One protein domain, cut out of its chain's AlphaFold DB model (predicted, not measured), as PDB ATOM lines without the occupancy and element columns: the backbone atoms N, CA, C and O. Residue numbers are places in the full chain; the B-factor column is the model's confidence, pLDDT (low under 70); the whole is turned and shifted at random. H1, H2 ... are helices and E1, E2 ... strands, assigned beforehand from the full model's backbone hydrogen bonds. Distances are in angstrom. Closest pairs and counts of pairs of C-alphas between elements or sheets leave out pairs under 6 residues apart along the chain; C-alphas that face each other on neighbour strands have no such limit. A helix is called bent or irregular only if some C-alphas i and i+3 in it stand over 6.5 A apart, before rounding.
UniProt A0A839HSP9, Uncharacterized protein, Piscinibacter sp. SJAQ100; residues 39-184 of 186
ATOM      1  N   TYR A  39     -24.447  -8.573 -24.734       94.56
ATOM      2  CA  TYR A  39     -25.062  -9.253 -23.603       94.56
ATOM      3  C   TYR A  39     -23.987  -9.910 -22.743       94.56
ATOM      4  O   TYR A  39     -23.267 -10.797 -23.202       94.56
ATOM      5  N   CYS A  40     -23.905  -9.490 -21.483       91.56
ATOM      6  CA  CYS A  40     -22.965 -10.021 -20.508       91.56
ATOM      7  C   CYS A  40     -23.705 -10.746 -19.390       91.56
ATOM      8  O   CYS A  40     -24.459 -10.143 -18.629       91.56
ATOM      9  N   TYR A  41     -23.414 -12.031 -19.230       88.44
ATOM     10  CA  TYR A  41     -23.898 -12.813 -18.112       88.44
ATOM     11  C   TYR A  41     -22.914 -12.770 -16.942       88.44
ATOM     12  O   TYR A  41     -21.739 -13.141 -17.065       88.44
ATOM     13  N   ARG A  42     -23.425 -12.394 -15.764       82.88
ATOM     14  CA  ARG A  42     -22.665 -12.371 -14.508       82.88
ATOM     15  C   ARG A  42     -23.252 -13.331 -13.475       82.88
ATOM     16  O   ARG A  42     -24.386 -13.166 -13.018       82.88
ATOM     17  N   ALA A  43     -22.450 -14.303 -13.035       76.50
ATOM     18  CA  ALA A  43     -22.843 -15.228 -11.976       76.50
ATOM     19  C   ALA A  43     -22.758 -14.556 -10.592       76.50
ATOM     20  O   ALA A  43     -21.743 -14.636  -9.920       76.50
ATOM     21  N   GLY A  44     -23.834 -13.913 -10.140       73.56
ATOM     22  CA  GLY A  44     -23.892 -13.280  -8.815       73.56
ATOM     23  C   GLY A  44     -23.414 -11.822  -8.795       73.56
ATOM     24  O   GLY A  44     -23.118 -11.228  -9.827       73.56
ATOM     25  N   LYS A  45     -23.388 -11.213  -7.601       68.31
ATOM     26  CA  LYS A  45     -23.238  -9.750  -7.437       68.31
ATOM     27  C   LYS A  45     -21.814  -9.268  -7.114       68.31
ATOM     28  O   LYS A  45     -21.549  -8.078  -7.203       68.31
ATOM     29  N   MET A  46     -20.890 -10.154  -6.738       63.22
ATOM     30  CA  MET A  46     -19.533  -9.750  -6.329       63.22
ATOM     31  C   MET A  46     -18.601  -9.526  -7.522       63.22
ATOM     32  O   MET A  46     -18.636 -10.308  -8.471       63.22
ATOM     33  N   ALA A  47     -17.705  -8.533  -7.423       63.00
ATOM     34  CA  ALA A  47     -16.690  -8.168  -8.426       63.00
ATOM     35  C   ALA A  47     -15.861  -9.365  -8.945       63.00
ATOM     36  O   ALA A  47     -15.581  -9.458 -10.136       63.00
ATOM     37  N   LYS A  48     -15.564 -10.324  -8.060       64.00
ATOM     38  CA  LYS A  48     -14.742 -11.514  -8.333       64.00
ATOM     39  C   LYS A  48     -15.371 -12.564  -9.257       64.00
ATOM     40  O   LYS A  48     -14.677 -13.483  -9.680       64.00
ATOM     41  N   PHE A  49     -16.677 -12.496  -9.520       68.00
ATOM     42  CA  PHE A  49     -17.321 -13.467 -10.400       68.00
ATOM     43  C   PHE A  49     -17.006 -13.160 -11.863       68.00
ATOM     44  O   PHE A  49     -17.211 -12.037 -12.329       68.00
ATOM     45  N   LYS A  50     -16.523 -14.183 -12.575       71.62
ATOM     46  CA  LYS A  50     -16.266 -14.124 -14.014       71.62
ATOM     47  C   LYS A  50     -17.549 -13.744 -14.761       71.62
ATOM     48  O   LYS A  50     -18.650 -14.159 -14.389       71.62
ATOM     49  N   THR A  51     -17.383 -12.922 -15.790       85.31
ATOM     50  CA  THR A  51     -18.458 -12.459 -16.673       85.31
ATOM     51  C   THR A  51     -18.189 -13.026 -18.060       85.31
ATOM     52  O   THR A  51     -17.050 -12.975 -18.518       85.31
ATOM     53  N   ALA A  52     -19.213 -13.589 -18.696       89.75
ATOM     54  CA  ALA A  52     -19.147 -14.032 -20.085       89.75
ATOM     55  C   ALA A  52     -19.982 -13.072 -20.927       89.75
ATOM     56  O   ALA A  52     -21.150 -12.866 -20.609       89.75
ATOM     57  N   CYS A  53     -19.390 -12.491 -21.964       93.12
ATOM     58  CA  CYS A  53     -20.052 -11.531 -22.840       93.12
ATOM     59  C   CYS A  53     -20.064 -12.041 -24.276       93.12
ATOM     60  O   CYS A  53     -19.133 -12.729 -24.689       93.12
ATOM     61  N   THR A  54     -21.106 -11.699 -25.026       95.94
ATOM     62  CA  THR A  54     -21.125 -11.893 -26.477       95.94
ATOM     63  C   THR A  54     -20.127 -10.950 -27.148       95.94
ATOM     64  O   THR A  54     -19.981  -9.805 -26.725       95.94
ATOM     65  N   GLY A  55     -19.459 -11.397 -28.215       93.69
ATOM     66  CA  GLY A  55     -18.584 -10.544 -29.028       93.69
ATOM     67  C   GLY A  55     -19.325  -9.626 -30.009       93.69
ATOM     68  O   GLY A  55     -18.713  -8.776 -30.653       93.69
ATOM     69  N   GLN A  56     -20.641  -9.796 -30.154       94.19
ATOM     70  CA  GLN A  56     -21.512  -8.981 -31.003       94.19
ATOM     71  C   GLN A  56     -22.617  -8.339 -30.158       94.19
ATOM     72  O   GLN A  56     -23.012  -8.882 -29.116       94.19
ATOM     73  N   ALA A  57     -23.122  -7.194 -30.623       96.00
ATOM     74  CA  ALA A  57     -24.291  -6.558 -30.032       96.00
ATOM     75  C   ALA A  57     -25.512  -7.477 -30.166       96.00
ATOM     76  O   ALA A  57     -25.746  -8.077 -31.217       96.00
ATOM     77  N   ALA A  58     -26.289  -7.587 -29.093       97.06
ATOM     78  CA  ALA A  58     -27.521  -8.353 -29.117       97.06
ATOM     79  C   ALA A  58     -28.566  -7.660 -30.015       97.06
ATOM     80  O   ALA A  58     -28.591  -6.427 -30.096       97.06
ATOM     81  N   PRO A  59     -29.482  -8.421 -30.641       97.38
ATOM     82  CA  PRO A  59     -30.655  -7.860 -31.303       97.38
ATOM     83  C   PRO A  59     -31.453  -6.920 -30.390       97.38
ATOM     84  O   PRO A  59     -31.370  -7.016 -29.165       97.38
ATOM     85  N   SER A  60     -32.270  -6.038 -30.974       94.94
ATOM     86  CA  SER A  60     -33.089  -5.072 -30.226       94.94
ATOM     87  C   SER A  60     -34.152  -5.739 -29.338       94.94
ATOM     88  O   SER A  60     -34.461  -6.926 -29.466       94.94
ATOM     89  N   GLU A  61     -34.747  -4.987 -28.409       93.31
ATOM     90  CA  GLU A  61     -35.877  -5.479 -27.604       93.31
ATOM     91  C   GLU A  61     -37.090  -5.844 -28.462       93.31
ATOM     92  O   GLU A  61     -37.723  -6.864 -28.205       93.31
ATOM     93  N   GLN A  62     -37.356  -5.075 -29.521       95.62
ATOM     94  CA  GLN A  62     -38.421  -5.380 -30.471       95.62
ATOM     95  C   GLN A  62     -38.158  -6.705 -31.198       95.62
ATOM     96  O   GLN A  62     -39.037  -7.561 -31.227       95.62
ATOM     97  N   ALA A  63     -36.934  -6.922 -31.697       96.25
ATOM     98  CA  ALA A  63     -36.562  -8.187 -32.335       96.25
ATOM     99  C   ALA A  63     -36.706  -9.374 -31.368       96.25
ATOM    100  O   ALA A  63     -37.195 -10.435 -31.751       96.25
ATOM    101  N   GLN A  64     -36.349  -9.185 -30.092       96.56
ATOM    102  CA  GLN A  64     -36.595 -10.192 -29.060       96.56
ATOM    103  C   GLN A  64     -38.089 -10.456 -28.857       96.56
ATOM    104  O   GLN A  64     -38.483 -11.619 -28.851       96.56
ATOM    105  N   ALA A  65     -38.912  -9.420 -28.704       95.50
ATOM    106  CA  ALA A  65     -40.354  -9.574 -28.533       95.50
ATOM    107  C   ALA A  65     -40.997 -10.287 -29.734       95.50
ATOM    108  O   ALA A  65     -41.855 -11.151 -29.556       95.50
ATOM    109  N   ASP A  66     -40.539  -9.976 -30.948       97.00
ATOM    110  CA  ASP A  66     -41.004 -10.624 -32.170       97.00
ATOM    111  C   ASP A  66     -40.591 -12.100 -32.226       97.00
ATOM    112  O   ASP A  66     -41.417 -12.973 -32.493       97.00
ATOM    113  N   ALA A  67     -39.332 -12.410 -31.918       97.25
ATOM    114  CA  ALA A  67     -38.839 -13.783 -31.895       97.25
ATOM    115  C   ALA A  67     -39.433 -14.624 -30.744       97.25
ATOM    116  O   ALA A  67     -39.569 -15.838 -30.882       97.25
ATOM    117  N   GLN A  68     -39.859 -13.999 -29.640       95.69
ATOM    118  CA  GLN A  68     -40.550 -14.659 -28.522       95.69
ATOM    119  C   GLN A  68     -42.002 -15.049 -28.820       95.69
ATOM    120  O   GLN A  68     -42.638 -15.695 -27.986       95.69
ATOM    121  N   ARG A  69     -42.536 -14.718 -30.002       96.50
ATOM    122  CA  ARG A  69     -43.788 -15.325 -30.477       96.50
ATOM    123  C   ARG A  69     -43.598 -16.786 -30.890       96.50
ATOM    124  O   ARG A  69     -44.577 -17.513 -31.001       96.50
ATOM    125  N   PHE A  70     -42.345 -17.218 -31.082       96.31
ATOM    126  CA  PHE A  70     -41.973 -18.567 -31.523       96.31
ATOM    127  C   PHE A  70     -42.692 -19.007 -32.804       96.31
ATOM    128  O   PHE A  70     -42.931 -20.195 -33.019       96.31
ATOM    129  N   GLU A  71     -43.039 -18.040 -33.653       93.44
ATOM    130  CA  GLU A  71     -43.751 -18.287 -34.899       93.44
ATOM    131  C   GLU A  71     -42.866 -19.051 -35.882       93.44
ATOM    132  O   GLU A  71     -41.648 -18.843 -35.960       93.44
ATOM    133  N   ALA A  72     -43.511 -19.950 -36.618       94.88
ATOM    134  CA  ALA A  72     -42.907 -20.624 -37.746       94.88
ATOM    135  C   ALA A  72     -42.790 -19.663 -38.929       94.88
ATOM    136  O   ALA A  72     -43.726 -18.927 -39.237       94.88
ATOM    137  N   ASP A  73     -41.663 -19.725 -39.627       96.69
ATOM    138  CA  ASP A  73     -41.526 -19.114 -40.942       96.69
ATOM    139  C   ASP A  73     -41.934 -20.142 -42.015       96.69
ATOM    140  O   ASP A  73     -41.322 -21.213 -42.070       96.69
ATOM    141  N   PRO A  74     -42.951 -19.872 -42.856       96.69
ATOM    142  CA  PRO A  74     -43.450 -20.841 -43.836       96.69
ATOM    143  C   PRO A  74     -42.412 -21.234 -44.893       96.69
ATOM    144  O   PRO A  74     -42.584 -22.243 -45.573       96.69
ATOM    145  N   GLU A  75     -41.332 -20.466 -45.030       96.31
ATOM    146  CA  GLU A  75     -40.280 -20.680 -46.019       96.31
ATOM    147  C   GLU A  75     -38.983 -21.234 -45.408       96.31
ATOM    148  O   GLU A  75     -38.008 -21.441 -46.134       96.31
ATOM    149  N   ALA A  76     -38.930 -21.457 -44.089       97.94
ATOM    150  CA  ALA A  76     -37.710 -21.865 -43.394       97.94
ATOM    151  C   ALA A  76     -37.939 -23.021 -42.417       97.94
ATOM    152  O   ALA A  76     -39.018 -23.178 -41.847       97.94
ATOM    153  N   LEU A  77     -36.870 -23.765 -42.140       98.31
ATOM    154  CA  LEU A  77     -36.746 -24.494 -40.886       98.31
ATOM    155  C   LEU A  77     -36.321 -23.490 -39.807       98.31
ATOM    156  O   LEU A  77     -35.209 -22.964 -39.843       98.31
ATOM    157  N   THR A  78     -37.199 -23.199 -38.847       98.44
ATOM    158  CA  THR A  78     -36.882 -22.258 -37.763       98.44
ATOM    159  C   THR A  78     -36.316 -23.015 -36.568       98.44
ATOM    160  O   THR A  78     -36.987 -23.869 -35.994       98.44
ATOM    161  N   VAL A  79     -35.091 -22.699 -36.153       98.38
ATOM    162  CA  VAL A  79     -34.423 -23.351 -35.021       98.38
ATOM    163  C   VAL A  79     -34.157 -22.337 -33.919       98.38
ATOM    164  O   VAL A  79     -33.452 -21.349 -34.119       98.38
ATOM    165  N   TYR A  80     -34.691 -22.606 -32.733       98.44
ATOM    166  CA  TYR A  80     -34.368 -21.879 -31.514       98.44
ATOM    167  C   TYR A  80     -33.329 -22.671 -30.729       98.44
ATOM    168  O   TYR A  80     -33.560 -23.837 -30.402       98.44
ATOM    169  N   VAL A  81     -32.193 -22.048 -30.413       97.88
ATOM    170  CA  VAL A  81     -31.152 -22.665 -29.580       97.88
ATOM    171  C   VAL A  81     -31.059 -21.907 -28.266       97.88
ATOM    172  O   VAL A  81     -30.778 -20.710 -28.259       97.88
ATOM    173  N   MET A  82     -31.295 -22.590 -27.148       95.25
ATOM    174  CA  MET A  82     -31.303 -21.994 -25.814       95.25
ATOM    175  C   MET A  82     -30.132 -22.514 -24.994       95.25
ATOM    176  O   MET A  82     -29.891 -23.720 -24.939       95.25
ATOM    177  N   ARG A  83     -29.468 -21.618 -24.265       93.00
ATOM    178  CA  ARG A  83     -28.437 -21.965 -23.290       93.00
ATOM    179  C   ARG A  83     -28.933 -21.651 -21.883       93.00
ATOM    180  O   ARG A  83     -28.956 -20.500 -21.438       93.00
ATOM    181  N   LYS A  84     -29.388 -22.688 -21.173       77.81
ATOM    182  CA  LYS A  84     -29.925 -22.542 -19.812       77.81
ATOM    183  C   LYS A  84     -28.808 -22.526 -18.774       77.81
ATOM    184  O   LYS A  84     -27.789 -23.193 -18.900       77.81
ATOM    185  N   ARG A  85     -29.082 -21.860 -17.655       69.00
ATOM    186  CA  ARG A  85     -28.330 -22.004 -16.414       69.00
ATOM    187  C   ARG A  85     -28.781 -23.227 -15.600       69.00
ATOM    188  O   ARG A  85     -29.962 -23.356 -15.272       69.00
ATOM    189  N   TRP A  86     -27.811 -24.029 -15.159       54.88
ATOM    190  CA  TRP A  86     -27.854 -24.675 -13.838       54.88
ATOM    191  C   TRP A  86     -26.446 -24.807 -13.248       54.88
ATOM    192  O   TRP A  86     -26.210 -24.366 -12.127       54.88
ATOM    193  N   VAL A  87     -25.489 -25.291 -14.037       59.31
ATOM    194  CA  VAL A  87     -24.091 -25.446 -13.610       59.31
ATOM    195  C   VAL A  87     -23.158 -25.079 -14.757       59.31
ATOM    196  O   VAL A  87     -22.107 -25.663 -14.931       59.31
ATOM    197  N   ASP A  88     -23.573 -24.146 -15.601       59.34
ATOM    198  CA  ASP A  88     -22.765 -23.728 -16.732       59.34
ATOM    199  C   ASP A  88     -21.620 -22.836 -16.236       59.34
ATOM    200  O   ASP A  88     -21.830 -21.934 -15.412       59.34
ATOM    201  N   GLY A  89     -20.404 -23.110 -16.704       60.78
ATOM    202  CA  GLY A  89     -19.274 -22.226 -16.471       60.78
ATOM    203  C   GLY A  89     -19.592 -20.822 -16.991       60.78
ATOM    204  O   GLY A  89     -20.365 -20.624 -17.925       60.78
ATOM    205  N   THR A  90     -18.980 -19.802 -16.397       76.81
ATOM    206  CA  THR A  90     -19.040 -18.418 -16.900       76.81
ATOM    207  C   THR A  90     -18.103 -18.269 -18.100       76.81
ATOM    208  O   THR A  90     -17.122 -17.531 -18.046       76.81
ATOM    209  N   ILE A  91     -18.382 -19.027 -19.164       86.75
ATOM    210  CA  ILE A  91     -17.602 -19.054 -20.403       86.75
ATOM    211  C   ILE A  91     -18.490 -18.783 -21.616       86.75
ATOM    212  O   ILE A  91     -19.678 -19.121 -21.631       86.75
ATOM    213  N   VAL A  92     -17.888 -18.206 -22.647       92.88
ATOM    214  CA  VAL A  92     -18.491 -18.087 -23.974       92.88
ATOM    215  C   VAL A  92     -18.382 -19.440 -24.675       92.88
ATOM    216  O   VAL A  92     -17.337 -20.082 -24.605       92.88
ATOM    217  N   VAL A  93     -19.464 -19.878 -25.314       94.56
ATOM    218  CA  VAL A  93     -19.481 -21.095 -26.140       94.56
ATOM    219  C   VAL A  93     -19.968 -20.707 -27.527       94.56
ATOM    220  O   VAL A  93     -21.168 -20.473 -27.699       94.56
ATOM    221  N   PRO A  94     -19.068 -20.605 -28.514       97.00
ATOM    222  CA  PRO A  94     -19.462 -20.362 -29.888       97.00
ATOM    223  C   PRO A  94     -20.263 -21.545 -30.435       97.00
ATOM    224  O   PRO A  94     -19.840 -22.700 -30.333       97.00
ATOM    225  N   LEU A  95     -21.415 -21.249 -31.029       98.06
ATOM    226  CA  LEU A  95     -22.227 -22.178 -31.800       98.06
ATOM    227  C   LEU A  95     -22.024 -21.873 -33.282       98.06
ATOM    228  O   LEU A  95     -22.265 -20.745 -33.704       98.06
ATOM    229  N   SER A  96     -21.606 -22.855 -34.076       97.88
ATOM    230  CA  SER A  96     -21.554 -22.723 -35.530       97.88
ATOM    231  C   SER A  96     -22.644 -23.510 -36.239       97.88
ATOM    232  O   SER A  96     -22.956 -24.621 -35.816       97.88
ATOM    233  N   VAL A  97     -23.141 -22.967 -37.349       97.75
ATOM    234  CA  VAL A  97     -24.043 -23.655 -38.284       97.75
ATOM    235  C   VAL A  97     -23.243 -24.053 -39.520       97.75
ATOM    236  O   VAL A  97     -22.596 -23.203 -40.133       97.75
ATOM    237  N   ASP A  98     -23.219 -25.348 -39.832       96.69
ATOM    238  CA  ASP A  98     -22.521 -25.934 -40.987       96.69
ATOM    239  C   ASP A  98     -21.050 -25.494 -41.128       96.69
ATOM    240  O   ASP A  98     -20.496 -25.414 -42.221       96.69
ATOM    241  N   GLY A  99     -20.405 -25.178 -40.001       93.06
ATOM    242  CA  GLY A  99     -19.004 -24.760 -39.939       93.06
ATOM    243  C   GLY A  99     -18.694 -23.341 -40.437       93.06
ATOM    244  O   GLY A  99     -17.521 -22.984 -40.453       93.06
ATOM    245  N   SER A 100     -19.688 -22.528 -40.810       86.94
ATOM    246  CA  SER A 100     -19.466 -21.194 -41.394       86.94
ATOM    247  C   SER A 100     -19.787 -20.055 -40.422       86.94
ATOM    248  O   SER A 100     -18.897 -19.344 -39.959       86.94
ATOM    249  N   THR A 101     -21.062 -19.891 -40.079       89.00
ATOM    250  CA  THR A 101     -21.536 -18.813 -39.206       89.00
ATOM    251  C   THR A 101     -21.300 -19.207 -37.761       89.00
ATOM    252  O   THR A 101     -21.831 -20.232 -37.348       89.00
ATOM    253  N   SER A 102     -20.545 -18.414 -36.993       93.75
ATOM    254  CA  SER A 102     -20.302 -18.646 -35.565       93.75
ATOM    255  C   SER A 102     -20.959 -17.562 -34.711       93.75
ATOM    256  O   SER A 102     -20.762 -16.374 -34.952       93.75
ATOM    257  N   ILE A 103     -21.750 -17.983 -33.726       96.81
ATOM    258  CA  ILE A 103     -22.483 -17.120 -32.802       96.81
ATOM    259  C   ILE A 103     -22.025 -17.411 -31.379       96.81
ATOM    260  O   ILE A 103     -22.138 -18.542 -30.903       96.81
ATOM    261  N   ASP A 104     -21.584 -16.382 -30.665       96.69
ATOM    262  CA  ASP A 104     -21.289 -16.498 -29.244       96.69
ATOM    263  C   ASP A 104     -22.565 -16.739 -28.440       96.69
ATOM    264  O   ASP A 104     -23.489 -15.924 -28.432       96.69
ATOM    265  N   THR A 105     -22.596 -17.842 -27.698       95.19
ATOM    266  CA  THR A 105     -23.601 -18.058 -26.657       95.19
ATOM    267  C   THR A 105     -22.985 -17.795 -25.292       95.19
ATOM    268  O   THR A 105     -21.814 -18.102 -25.047       95.19
ATOM    269  N   VAL A 106     -23.788 -17.278 -24.369       93.25
ATOM    270  CA  VAL A 106     -23.439 -17.100 -22.953       93.25
ATOM    271  C   VAL A 106     -24.571 -17.669 -22.091       93.25
ATOM    272  O   VAL A 106     -25.648 -17.961 -22.611       93.25
ATOM    273  N   PRO A 107     -24.383 -17.909 -20.787       91.38
ATOM    274  CA  PRO A 107     -25.491 -18.390 -19.966       91.38
ATOM    275  C   PRO A 107     -26.680 -17.415 -19.977       91.38
ATOM    276  O   PRO A 107     -26.491 -16.206 -20.050       91.38
ATOM    277  N   GLU A 108     -27.904 -17.946 -19.878       91.25
ATOM    278  CA  GLU A 108     -29.143 -17.152 -19.987       91.25
ATOM    279  C   GLU A 108     -29.249 -16.394 -21.331       91.25
ATOM    280  O   GLU A 108     -29.802 -15.294 -21.393       91.25
ATOM    281  N   SER A 109     -28.781 -17.014 -22.422       94.75
ATOM    282  CA  SER A 109     -28.980 -16.534 -23.792       94.75
ATOM    283  C   SER A 109     -29.693 -17.549 -24.684       94.75
ATOM    284  O   SER A 109     -29.696 -18.756 -24.425       94.75
ATOM    285  N   TRP A 110     -30.242 -17.065 -25.792       97.25
ATOM    286  CA  TRP A 110     -30.776 -17.894 -26.867       97.25
ATOM    287  C   TRP A 110     -30.658 -17.192 -28.220       97.25
ATOM    288  O   TRP A 110     -30.405 -15.990 -28.296       97.25
ATOM    289  N   LEU A 111     -30.828 -17.957 -29.291       98.06
ATOM    290  CA  LEU A 111     -30.781 -17.468 -30.664       98.06
ATOM    291  C   LEU A 111     -31.891 -18.082 -31.513       98.06
ATOM    292  O   LEU A 111     -32.383 -19.171 -31.198       98.06
ATOM    293  N   ARG A 112     -32.268 -17.377 -32.580       98.50
ATOM    294  CA  ARG A 112     -33.162 -17.866 -33.633       98.50
ATOM    295  C   ARG A 112     -32.392 -17.965 -34.944       98.50
ATOM    296  O   ARG A 112     -31.718 -17.021 -35.346       98.50
ATOM    297  N   LEU A 113     -32.517 -19.110 -35.602       98.06
ATOM    298  CA  LEU A 113     -31.965 -19.379 -36.922       98.06
ATOM    299  C   LEU A 113     -33.120 -19.697 -37.865       98.06
ATOM    300  O   LEU A 113     -33.953 -20.545 -37.546       98.06
ATOM    301  N   LYS A 114     -33.153 -19.060 -39.029       97.94
ATOM    302  CA  LYS A 114     -33.990 -19.484 -40.152       97.94
ATOM    303  C   LYS A 114     -33.088 -20.168 -41.163       97.94
ATOM    304  O   LYS A 114     -32.232 -19.521 -41.760       97.94
ATOM    305  N   LEU A 115     -33.241 -21.476 -41.292       97.75
ATOM    306  CA  LEU A 115     -32.388 -22.320 -42.114       97.75
ATOM    307  C   LEU A 115     -33.129 -22.746 -43.390       97.75
ATOM    308  O   LEU A 115     -34.364 -22.857 -43.371       97.75
ATOM    309  N   PRO A 116     -32.404 -23.014 -44.488       97.19
ATOM    310  CA  PRO A 116     -32.917 -23.832 -45.579       97.19
ATOM    311  C   PRO A 116     -33.550 -25.122 -45.034       97.19
ATOM    312  O   PRO A 116     -33.081 -25.701 -44.065       97.19
ATOM    313  N   ALA A 117     -34.645 -25.581 -45.631       95.69
ATOM    314  CA  ALA A 117     -35.297 -26.827 -45.210       95.69
ATOM    315  C   ALA A 117     -35.072 -27.969 -46.215       95.69
ATOM    316  O   ALA A 117     -35.713 -29.011 -46.140       95.69
ATOM    317  N   GLN A 118     -34.206 -27.752 -47.211       93.25
ATOM    318  CA  GLN A 118     -33.901 -28.746 -48.241       93.25
ATOM    319  C   GLN A 118     -32.866 -29.775 -47.772       93.25
ATOM    320  O   GLN A 118     -32.726 -30.818 -48.408       93.25
ATOM    321  N   GLN A 119     -32.135 -29.484 -46.694       94.50
ATOM    322  CA  GLN A 119     -31.097 -30.355 -46.160       94.50
ATOM    323  C   GLN A 119     -31.029 -30.284 -44.628       94.50
ATOM    324  O   GLN A 119     -31.370 -29.251 -44.049       94.50
ATOM    325  N   PRO A 120     -30.519 -31.337 -43.968       97.62
ATOM    326  CA  PRO A 120     -30.156 -31.268 -42.563       97.62
ATOM    327  C   PRO A 120     -29.005 -30.284 -42.328       97.62
ATOM    328  O   PRO A 120     -28.063 -30.212 -43.119       97.62
ATOM    329  N   HIS A 121     -29.041 -29.599 -41.189       98.19
ATOM    330  CA  HIS A 121     -28.030 -28.637 -40.762       98.19
ATOM    331  C   HIS A 121     -27.295 -29.135 -39.520       98.19
ATOM    332  O   HIS A 121     -27.905 -29.633 -38.570       98.19
ATOM    333  N   ARG A 122     -25.971 -28.988 -39.498       98.44
ATOM    334  CA  ARG A 122     -25.142 -29.341 -38.343       98.44
ATOM    335  C   ARG A 122     -24.925 -28.116 -37.470       98.44
ATOM    336  O   ARG A 122     -24.288 -27.148 -37.879       98.44
ATOM    337  N   LEU A 123     -25.397 -28.196 -36.235       98.62
ATOM    338  CA  LEU A 123     -25.041 -27.269 -35.172       98.62
ATOM    339  C   LEU A 123     -23.828 -27.821 -34.426       98.62
ATOM    340  O   LEU A 123     -23.862 -28.969 -33.993       98.62
ATOM    341  N   THR A 124     -22.798 -27.004 -34.232       98.56
ATOM    342  CA  THR A 124     -21.584 -27.383 -33.495       98.56
ATOM    343  C   THR A 124     -21.300 -26.365 -32.406       98.56
ATOM    344  O   THR A 124     -21.062 -25.199 -32.709       98.56
ATOM    345  N   ALA A 125     -21.276 -26.788 -31.147       97.00
ATOM    346  CA  ALA A 125     -20.807 -25.961 -30.037       97.00
ATOM    347  C   ALA A 125     -19.345 -26.300 -29.719       97.00
ATOM    348  O   ALA A 125     -18.992 -27.479 -29.717       97.00
ATOM    349  N   ARG A 126     -18.500 -25.293 -29.453       95.69
ATOM    350  CA  ARG A 126     -17.063 -25.479 -29.163       95.69
ATOM    351  C   ARG A 126     -16.634 -24.827 -27.850       95.69
ATOM    352  O   ARG A 126     -17.077 -23.728 -27.533       95.69
ATOM    353  N   TRP A 127     -15.751 -25.487 -27.103       92.31
ATOM    354  CA  TRP A 127     -15.138 -24.965 -25.876       92.31
ATOM    355  C   TRP A 127     -13.840 -25.729 -25.585       92.31
ATOM    356  O   TRP A 127     -13.822 -26.938 -25.748       92.31
ATOM    357  N   ASN A 128     -12.773 -25.065 -25.126       86.12
ATOM    358  CA  ASN A 128     -11.523 -25.708 -24.669       86.12
ATOM    359  C   ASN A 128     -11.030 -26.875 -25.563       86.12
ATOM    360  O   ASN A 128     -10.840 -27.984 -25.071       86.12
ATOM    361  N   ASP A 129     -10.897 -26.648 -26.873       89.19
ATOM    362  CA  ASP A 129     -10.528 -27.651 -27.898       89.19
ATOM    363  C   ASP A 129     -11.493 -28.846 -28.063       89.19
ATOM    364  O   ASP A 129     -11.258 -29.748 -28.866       89.19
ATOM    365  N   GLN A 130     -12.619 -28.835 -27.355       93.31
ATOM    366  CA  GLN A 130     -13.711 -29.791 -27.472       93.31
ATOM    367  C   GLN A 130     -14.835 -29.233 -28.345       93.31
ATOM    368  O   GLN A 130     -15.026 -28.019 -28.489       93.31
ATOM    369  N   SER A 131     -15.625 -30.146 -28.903       96.12
ATOM    370  CA  SER A 131     -16.840 -29.807 -29.630       96.12
ATOM    371  C   SER A 131     -17.915 -30.869 -29.470       96.12
ATOM    372  O   SER A 131     -17.609 -32.056 -29.352       96.12
ATOM    373  N   VAL A 132     -19.173 -30.445 -29.549       97.06
ATOM    374  CA  VAL A 132     -20.331 -31.335 -29.671       97.06
ATOM    375  C   VAL A 132     -21.185 -30.893 -30.844       97.06
ATOM    376  O   VAL A 132     -21.365 -29.694 -31.067       97.06
ATOM    377  N   ASP A 133     -21.739 -31.873 -31.547       98.06
ATOM    378  CA  ASP A 133     -22.585 -31.655 -32.708       98.06
ATOM    379  C   ASP A 133     -24.016 -32.122 -32.448       98.06
ATOM    380  O   ASP A 133     -24.253 -33.106 -31.746       98.06
ATOM    381  N   LEU A 134     -24.965 -31.449 -33.087       98.56
ATOM    382  CA  LEU A 134     -26.329 -31.921 -33.265       98.56
ATOM    383  C   LEU A 134     -26.764 -31.624 -34.697       98.56
ATOM    384  O   LEU A 134     -26.668 -30.487 -35.157       98.56
ATOM    385  N   VAL A 135     -27.268 -32.640 -35.389       98.50
ATOM    386  CA  VAL A 135     -27.920 -32.449 -36.684       98.50
ATOM    387  C   VAL A 135     -29.386 -32.118 -36.438       98.50
ATOM    388  O   VAL A 135     -30.080 -32.840 -35.721       98.50
ATOM    389  N   VAL A 136     -29.843 -31.021 -37.026       98.06
ATOM    390  CA  VAL A 136     -31.245 -30.613 -37.048       98.06
ATOM    391  C   VAL A 136     -31.768 -30.731 -38.470       98.06
ATOM    392  O   VAL A 136     -31.083 -30.382 -39.425       98.06
ATOM    393  N   ASP A 137     -32.981 -31.241 -38.604       97.44
ATOM    394  CA  ASP A 137     -33.657 -31.420 -39.883       97.44
ATOM    395  C   ASP A 137     -35.137 -31.068 -39.719       97.44
ATOM    396  O   ASP A 137     -35.669 -30.998 -38.597       97.44
ATOM    397  N   GLY A 138     -35.805 -30.824 -40.835       96.81
ATOM    398  CA  GLY A 138     -37.214 -30.492 -40.861       96.81
ATOM    399  C   GLY A 138     -37.659 -29.899 -42.185       96.81
ATOM    400  O   GLY A 138     -36.936 -29.877 -43.173       96.81
ATOM    401  N   LYS A 139     -38.900 -29.426 -42.190       97.88
ATOM    402  CA  LYS A 139     -39.573 -28.878 -43.373       97.88
ATOM    403  C   LYS A 139     -39.755 -27.362 -43.253       97.88
ATOM    404  O   LYS A 139     -39.693 -26.834 -42.140       97.88
ATOM    405  N   PRO A 140     -40.033 -26.657 -44.366       97.81
ATOM    406  CA  PRO A 140     -40.492 -25.274 -44.293       97.81
ATOM    407  C   PRO A 140     -41.718 -25.167 -43.375       97.81
ATOM    408  O   PRO A 140     -42.602 -26.025 -43.423       97.81
ATOM    409  N   GLY A 141     -41.760 -24.148 -42.520       97.88
ATOM    410  CA  GLY A 141     -42.834 -23.974 -41.541       97.88
ATOM    411  C   GLY A 141     -42.691 -24.820 -40.273       97.88
ATOM    412  O   GLY A 141     -43.553 -24.743 -39.398       97.88
ATOM    413  N   GLU A 142     -41.628 -25.615 -40.123       98.06
ATOM    414  CA  GLU A 142     -41.359 -26.322 -38.870       98.06
ATOM    415  C   GLU A 142     -40.507 -25.488 -37.910       98.06
ATOM    416  O   GLU A 142     -39.585 -24.768 -38.299       98.06
ATOM    417  N   VAL A 143     -40.800 -25.646 -36.616       98.38
ATOM    418  CA  VAL A 143     -40.027 -25.062 -35.522       98.38
ATOM    419  C   VAL A 143     -39.338 -26.169 -34.734       98.38
ATOM    420  O   VAL A 143     -39.978 -27.114 -34.265       98.38
ATOM    421  N   ARG A 144     -38.026 -26.036 -34.541       98.38
ATOM    422  CA  ARG A 144     -37.208 -26.924 -33.712       98.38
ATOM    423  C   ARG A 144     -36.631 -26.156 -32.533       98.38
ATOM    424  O   ARG A 144     -36.254 -24.994 -32.651       98.38
ATOM    425  N   PHE A 145     -36.536 -26.836 -31.399       98.19
ATOM    426  CA  PHE A 145     -35.937 -26.306 -30.183       98.19
ATOM    427  C   PHE A 145     -34.734 -27.164 -29.807       98.19
ATOM    428  O   PHE A 145     -34.833 -28.391 -29.736       98.19
ATOM    429  N   VAL A 146     -33.605 -26.515 -29.545       97.94
ATOM    430  CA  VAL A 146     -32.342 -27.151 -29.169       97.94
ATOM    431  C   VAL A 146     -31.840 -26.531 -27.879       97.94
ATOM    432  O   VAL A 146     -31.784 -25.315 -27.738       97.94
ATOM    433  N   GLU A 147     -31.448 -27.358 -26.924       95.81
ATOM    434  CA  GLU A 147     -30.789 -26.916 -25.705       95.81
ATOM    435  C   GLU A 147     -29.283 -27.164 -25.792       95.81
ATOM    436  O   GLU A 147     -28.848 -28.300 -25.974       95.81
ATOM    437  N   LEU A 148     -28.502 -26.102 -25.600       94.88
ATOM    438  CA  LEU A 148     -27.091 -26.175 -25.247       94.88
ATOM    439  C   LEU A 148     -26.990 -26.288 -23.721       94.88
ATOM    440  O   LEU A 148     -27.118 -25.303 -22.991       94.88
ATOM    441  N   ALA A 149     -26.816 -27.516 -23.240       90.62
ATOM    442  CA  ALA A 149     -26.750 -27.842 -21.824       90.62
ATOM    443  C   ALA A 149     -25.292 -27.888 -21.355       90.62
ATOM    444  O   ALA A 149     -24.546 -28.776 -21.763       90.62
ATOM    445  N   GLY A 150     -24.906 -26.954 -20.484       86.94
ATOM    446  CA  GLY A 150     -23.604 -26.945 -19.816       86.94
ATOM    447  C   GLY A 150     -23.636 -27.644 -18.456       86.94
ATOM    448  O   GLY A 150     -24.579 -27.476 -17.677       86.94
ATOM    449  N   SER A 151     -22.588 -28.407 -18.155       81.31
ATOM    450  CA  SER A 151     -22.339 -29.031 -16.850       81.31
ATOM    451  C   SER A 151     -20.945 -28.656 -16.363       81.31
ATOM    452  O   SER A 151     -19.980 -28.800 -17.105       81.31
ATOM    453  N   HIS A 152     -20.818 -28.216 -15.113       79.38
ATOM    454  CA  HIS A 152     -19.537 -27.890 -14.490       79.38
ATOM    455  C   HIS A 152     -19.293 -28.814 -13.302       79.38
ATOM    456  O   HIS A 152     -20.168 -29.035 -12.465       79.38
ATOM    457  N   PHE A 153     -18.088 -29.356 -13.247       76.81
ATOM    458  CA  PHE A 153     -17.625 -30.300 -12.242       76.81
ATOM    459  C   PHE A 153     -16.179 -29.962 -11.856       76.81
ATOM    460  O   PHE A 153     -15.538 -29.123 -12.487       76.81
ATOM    461  N   ALA A 154     -15.644 -30.602 -10.812       76.25
ATOM    462  CA  ALA A 154     -14.329 -30.258 -10.248       76.25
ATOM    463  C   ALA A 154     -13.162 -30.312 -11.261       76.25
ATOM    464  O   ALA A 154     -12.152 -29.642 -11.073       76.25
ATOM    465  N   TRP A 155     -13.315 -31.087 -12.336       75.38
ATOM    466  CA  TRP A 155     -12.311 -31.336 -13.378       75.38
ATOM    467  C   TRP A 155     -12.535 -30.540 -14.674       75.38
ATOM    468  O   TRP A 155     -11.731 -30.664 -15.592       75.38
ATOM    469  N   GLY A 156     -13.613 -29.756 -14.796       79.31
ATOM    470  CA  GLY A 156     -13.883 -29.022 -16.032       79.31
ATOM    471  C   GLY A 156     -15.344 -28.660 -16.273       79.31
ATOM    472  O   GLY A 156     -16.199 -28.738 -15.392       79.31
ATOM    473  N   THR A 157     -15.607 -28.213 -17.498       85.44
ATOM    474  CA  THR A 157     -16.956 -27.932 -17.999       85.44
ATOM    475  C   THR A 157     -17.170 -28.756 -19.260       85.44
ATOM    476  O   THR A 157     -16.255 -28.865 -20.072       85.44
ATOM    477  N   ASP A 158     -18.356 -29.327 -19.406       88.25
ATOM    478  CA  ASP A 158     -18.778 -30.112 -20.565       88.25
ATOM    479  C   ASP A 158     -20.094 -29.555 -21.107       88.25
ATOM    480  O   ASP A 158     -20.894 -28.992 -20.349       88.25
ATOM    481  N   PHE A 159     -20.328 -29.725 -22.407       91.62
ATOM    482  CA  PHE A 159     -21.531 -29.245 -23.077       91.62
ATOM    483  C   PHE A 159     -22.151 -30.306 -23.970       91.62
ATOM    484  O   PHE A 159     -21.472 -31.112 -24.600       91.62
ATOM    485  N   ARG A 160     -23.481 -30.264 -24.065       93.06
ATOM    486  CA  ARG A 160     -24.260 -31.098 -24.983       93.06
ATOM    487  C   ARG A 160     -25.276 -30.262 -25.731       93.06
ATOM    488  O   ARG A 160     -25.889 -29.373 -25.145       93.06
ATOM    489  N   LEU A 161     -25.489 -30.601 -26.994       95.94
ATOM    490  CA  LEU A 161     -26.619 -30.122 -27.775       95.94
ATOM    491  C   LEU A 161     -27.696 -31.203 -27.782       95.94
ATOM    492  O   LEU A 161     -27.440 -32.334 -28.182       95.94
ATOM    493  N   ASN A 162     -28.899 -30.857 -27.333       96.00
ATOM    494  CA  ASN A 162     -30.025 -31.783 -27.271       96.00
ATOM    495  C   ASN A 162     -31.238 -31.177 -27.967       96.00
ATOM    496  O   ASN A 162     -31.583 -30.025 -27.708       96.00
ATOM    497  N   ALA A 163     -31.944 -31.963 -28.777       97.31
ATOM    498  CA  ALA A 163     -33.307 -31.604 -29.147       97.31
ATOM    499  C   ALA A 163     -34.167 -31.517 -27.873       97.31
ATOM    500  O   ALA A 163     -34.042 -32.342 -26.966       97.31
ATOM    501  N   THR A 164     -35.026 -30.509 -27.789       95.88
ATOM    502  CA  THR A 164     -35.898 -30.297 -26.633       95.88
ATOM    503  C   THR A 164     -37.313 -29.941 -27.071       95.88
ATOM    504  O   THR A 164     -37.585 -29.715 -28.250       95.88
ATOM    505  N   THR A 165     -38.243 -29.933 -26.123       96.31
ATOM    506  CA  THR A 165     -39.649 -29.638 -26.401       96.31
ATOM    507  C   THR A 165     -39.937 -28.143 -26.245       96.31
ATOM    508  O   THR A 165     -39.285 -27.472 -25.438       96.31
ATOM    509  N   PRO A 166     -40.962 -27.608 -26.933       95.81
ATOM    510  CA  PRO A 166     -41.394 -26.224 -26.744       95.81
ATOM    511  C   PRO A 166     -41.727 -25.912 -25.277       95.81
ATOM    512  O   PRO A 166     -41.327 -24.876 -24.755       95.81
ATOM    513  N   ALA A 167     -42.384 -26.847 -24.578       95.31
ATOM    514  CA  ALA A 167     -42.747 -26.701 -23.168       95.31
ATOM    515  C   ALA A 167     -41.526 -26.513 -22.249       95.31
ATOM    516  O   ALA A 167     -41.590 -25.762 -21.277       95.31
ATOM    517  N   ALA A 168     -40.401 -27.165 -22.562       91.81
ATOM    518  CA  ALA A 168     -39.154 -26.982 -21.829       91.81
ATOM    519  C   ALA A 168     -38.386 -25.726 -22.275       91.81
ATOM    520  O   ALA A 168     -37.688 -25.118 -21.463       91.81
ATOM    521  N   ALA A 169     -38.486 -25.347 -23.548       92.75
ATOM    522  CA  ALA A 169     -37.720 -24.267 -24.161       92.75
ATOM    523  C   ALA A 169     -38.287 -22.867 -23.897       92.75
ATOM    524  O   ALA A 169     -37.546 -21.969 -23.497       92.75
ATOM    525  N   ILE A 170     -39.592 -22.682 -24.106       94.12
ATOM    526  CA  ILE A 170     -40.251 -21.368 -24.126       94.12
ATOM    527  C   ILE A 170     -40.061 -20.599 -22.810       94.12
ATOM    528  O   ILE A 170     -39.594 -19.460 -22.872       94.12
ATOM    529  N   PRO A 171     -40.293 -21.189 -21.617       91.38
ATOM    530  CA  PRO A 171     -40.078 -20.467 -20.363       91.38
ATOM    531  C   PRO A 171     -38.621 -20.022 -20.183       91.38
ATOM    532  O   PRO A 171     -38.350 -18.972 -19.604       91.38
ATOM    533  N   LYS A 172     -37.664 -20.806 -20.701       89.00
ATOM    534  CA  LYS A 172     -36.237 -20.467 -20.645       89.00
ATOM    535  C   LYS A 172     -35.943 -19.276 -21.552       89.00
ATOM    536  O   LYS A 172     -35.322 -18.329 -21.085       89.00
ATOM    537  N   ALA A 173     -36.418 -19.299 -22.797       91.25
ATOM    538  CA  ALA A 173     -36.248 -18.217 -23.770       91.25
ATOM    539  C   ALA A 173     -36.916 -16.900 -23.319       91.25
ATOM    540  O   ALA A 173     -36.351 -15.822 -23.485       91.25
ATOM    541  N   GLN A 174     -38.080 -16.974 -22.668       91.56
ATOM    542  CA  GLN A 174     -38.747 -15.807 -22.075       91.56
ATOM    543  C   GLN A 174     -37.939 -15.174 -20.932       91.56
ATOM    544  O   GLN A 174     -37.957 -13.958 -20.761       91.56
ATOM    545  N   ALA A 175     -37.201 -15.990 -20.177       90.12
ATOM    546  CA  ALA A 175     -36.355 -15.555 -19.068       90.12
ATOM    547  C   ALA A 175     -34.892 -15.271 -19.467       90.12
ATOM    548  O   ALA A 175     -34.041 -15.121 -18.589       90.12
ATOM    549  N   SER A 176     -34.572 -15.226 -20.764       92.38
ATOM    550  CA  SER A 176     -33.204 -15.052 -21.276       92.38
ATOM    551  C   SER A 176     -33.127 -14.051 -22.428       92.38
ATOM    552  O   SER A 176     -34.143 -13.615 -22.978       92.38
ATOM    553  N   ARG A 177     -31.902 -13.648 -22.777       95.62
ATOM    554  CA  ARG A 177     -31.649 -12.654 -23.823       95.62
ATOM    555  C   ARG A 177     -31.486 -13.306 -25.195       95.62
ATOM    556  O   ARG A 177     -30.696 -14.237 -25.349       95.62
ATOM    557  N   LEU A 178     -32.179 -12.764 -26.194       97.62
ATOM    558  CA  LEU A 178     -31.892 -13.032 -27.600       97.62
ATOM    559  C   LEU A 178     -30.532 -12.416 -27.942       97.62
ATOM    560  O   LEU A 178     -30.383 -11.198 -27.823       97.62
ATOM    561  N   VAL A 179     -29.567 -13.238 -28.352       97.62
ATOM    562  CA  VAL A 179     -28.202 -12.797 -28.704       97.62
ATOM    563  C   VAL A 179     -27.900 -12.874 -30.195       97.62
ATOM    564  O   VAL A 179     -26.960 -12.232 -30.648       97.62
ATOM    565  N   ALA A 180     -28.715 -13.595 -30.968       98.12
ATOM    566  CA  ALA A 180     -28.661 -13.582 -32.425       98.12
ATOM    567  C   ALA A 180     -30.013 -13.973 -33.032       98.12
ATOM    568  O   ALA A 180     -30.682 -14.881 -32.540       98.12
ATOM    569  N   ASP A 181     -30.384 -13.304 -34.118       97.75
ATOM    570  CA  ASP A 181     -31.566 -13.599 -34.927       97.75
ATOM    571  C   ASP A 181     -31.151 -13.554 -36.395       97.75
ATOM    572  O   ASP A 181     -30.912 -12.477 -36.941       97.75
ATOM    573  N   LEU A 182     -30.942 -14.729 -36.985       96.94
ATOM    574  CA  LEU A 182     -30.267 -14.871 -38.270       96.94
ATOM    575  C   LEU A 182     -31.165 -15.553 -39.293       96.94
ATOM    576  O   LEU A 182     -31.752 -16.603 -39.029       96.94
ATOM    577  N   ASP A 183     -31.200 -14.979 -40.493       96.56
ATOM    578  CA  ASP A 183     -31.761 -15.605 -41.682       96.56
ATOM    579  C   ASP A 183     -30.623 -16.148 -42.548       96.56
ATOM    580  O   ASP A 183     -29.897 -15.381 -43.176       96.56
ATOM    581  N   LEU A 184     -30.444 -17.469 -42.528       95.69
ATOM    582  CA  LEU A 184     -29.353 -18.191 -43.190       95.69
ATOM    583  C   LEU A 184     -29.827 -18.914 -44.458       95.69
ATOM    584  O   LEU A 184     -29.177 -19.840 -44.931       95.69
TER     585      LEU A 184
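Overview. This is residues 39 to 184 of the 186 residues of an uncharacterized protein of Piscinibacter sp. SJAQ100 (UniProt A0A839HSP9). Two strongly twisted sheets lie face to face as a sandwich with their strands nearly aligned, one of five strands, E10 E9 E3 E6 E11, and one of four, E5 E4 E7 E8. Two short helices, H1 and H2, cover the other face of the five-stranded sheet, and the small hairpin E1 E2 sits beside the edge strands E5 and E11. The printed part has 146 residues and is mostly strand, in the order E1 E2 H1 E3 E4 E5 E6 E7 E8 E9 E10 H2 E11; the larger sheet is mixed, the smaller antiparallel. It is compact, with a radius of gyration of the C-alphas of 14.7 A, and spans 46 by 32 by 27 A.

Arrangement. The largest sheet runs E10, residues 156 to 164, E9, 143 to 153, E3, 77 to 84, E6, 109 to 115, and E11, 177 to 183. E10 and E9 are an antiparallel hairpin, with N 149 and O 160 2.8 A apart. E9 and E3 are parallel, N 146 to O 80 2.8 A; E3 and E6 antiparallel, N 79 to O 113 2.8 A; E6 and E11 parallel, N 114 to O 182 2.8 A. The second sheet runs E5, 101 to 105, E4, 93 to 97, E7, 121 to 127, and E8, 130 to 136, with N 95 to O 103 2.8 A, N 96 to O 124 2.8 A and N 123 to O 134 2.8 A. The sheets' facing parts are 9.1 A centre to centre, their planes 5 degrees apart; the C-alphas of Leu 134 and Leu 161, the closest of E8 and E10, are 5.8 A apart. H1, 61 to 67, and H2, 166 to 174, are on the same face of the larger sheet, making two layers, helices over one face, at heights over the sheet of 9.2 A and 8.5 A. H2 runs across the strands, at 73 degrees to E9 on the local plane. Every O i to N i+4 pair is within hydrogen-bond range in H1, 3 of 5 in H2. The hairpin of E1, 39 to 42, and E2, 51 to 57, has N 41 to O 52 at 2.8 A; C-alphas Thr 54 and Asp 104, the closest of E2 and E5, are 5.4 A apart.

Along the chain. E1 begins at C-alpha 39 (-25.062, -9.253, -23.603). E9 is 32.7 A long, E10 24.5 A and E3 22.2 A. E11 ends at C-alpha 183 (-31.761, -15.605, -41.682). H2 is irregular, but only just: C-alphas 168 and 171 are 6.7 A apart.

Size, cuts and confidence. The C-alphas of Met 46 and Gln 118, the two farthest apart, are 48.2 A apart. The printed part has no cut and no long link. Mean pLDDT of the printed part is 91.4; residues 45 to 49 and 85 to 89 are under 70.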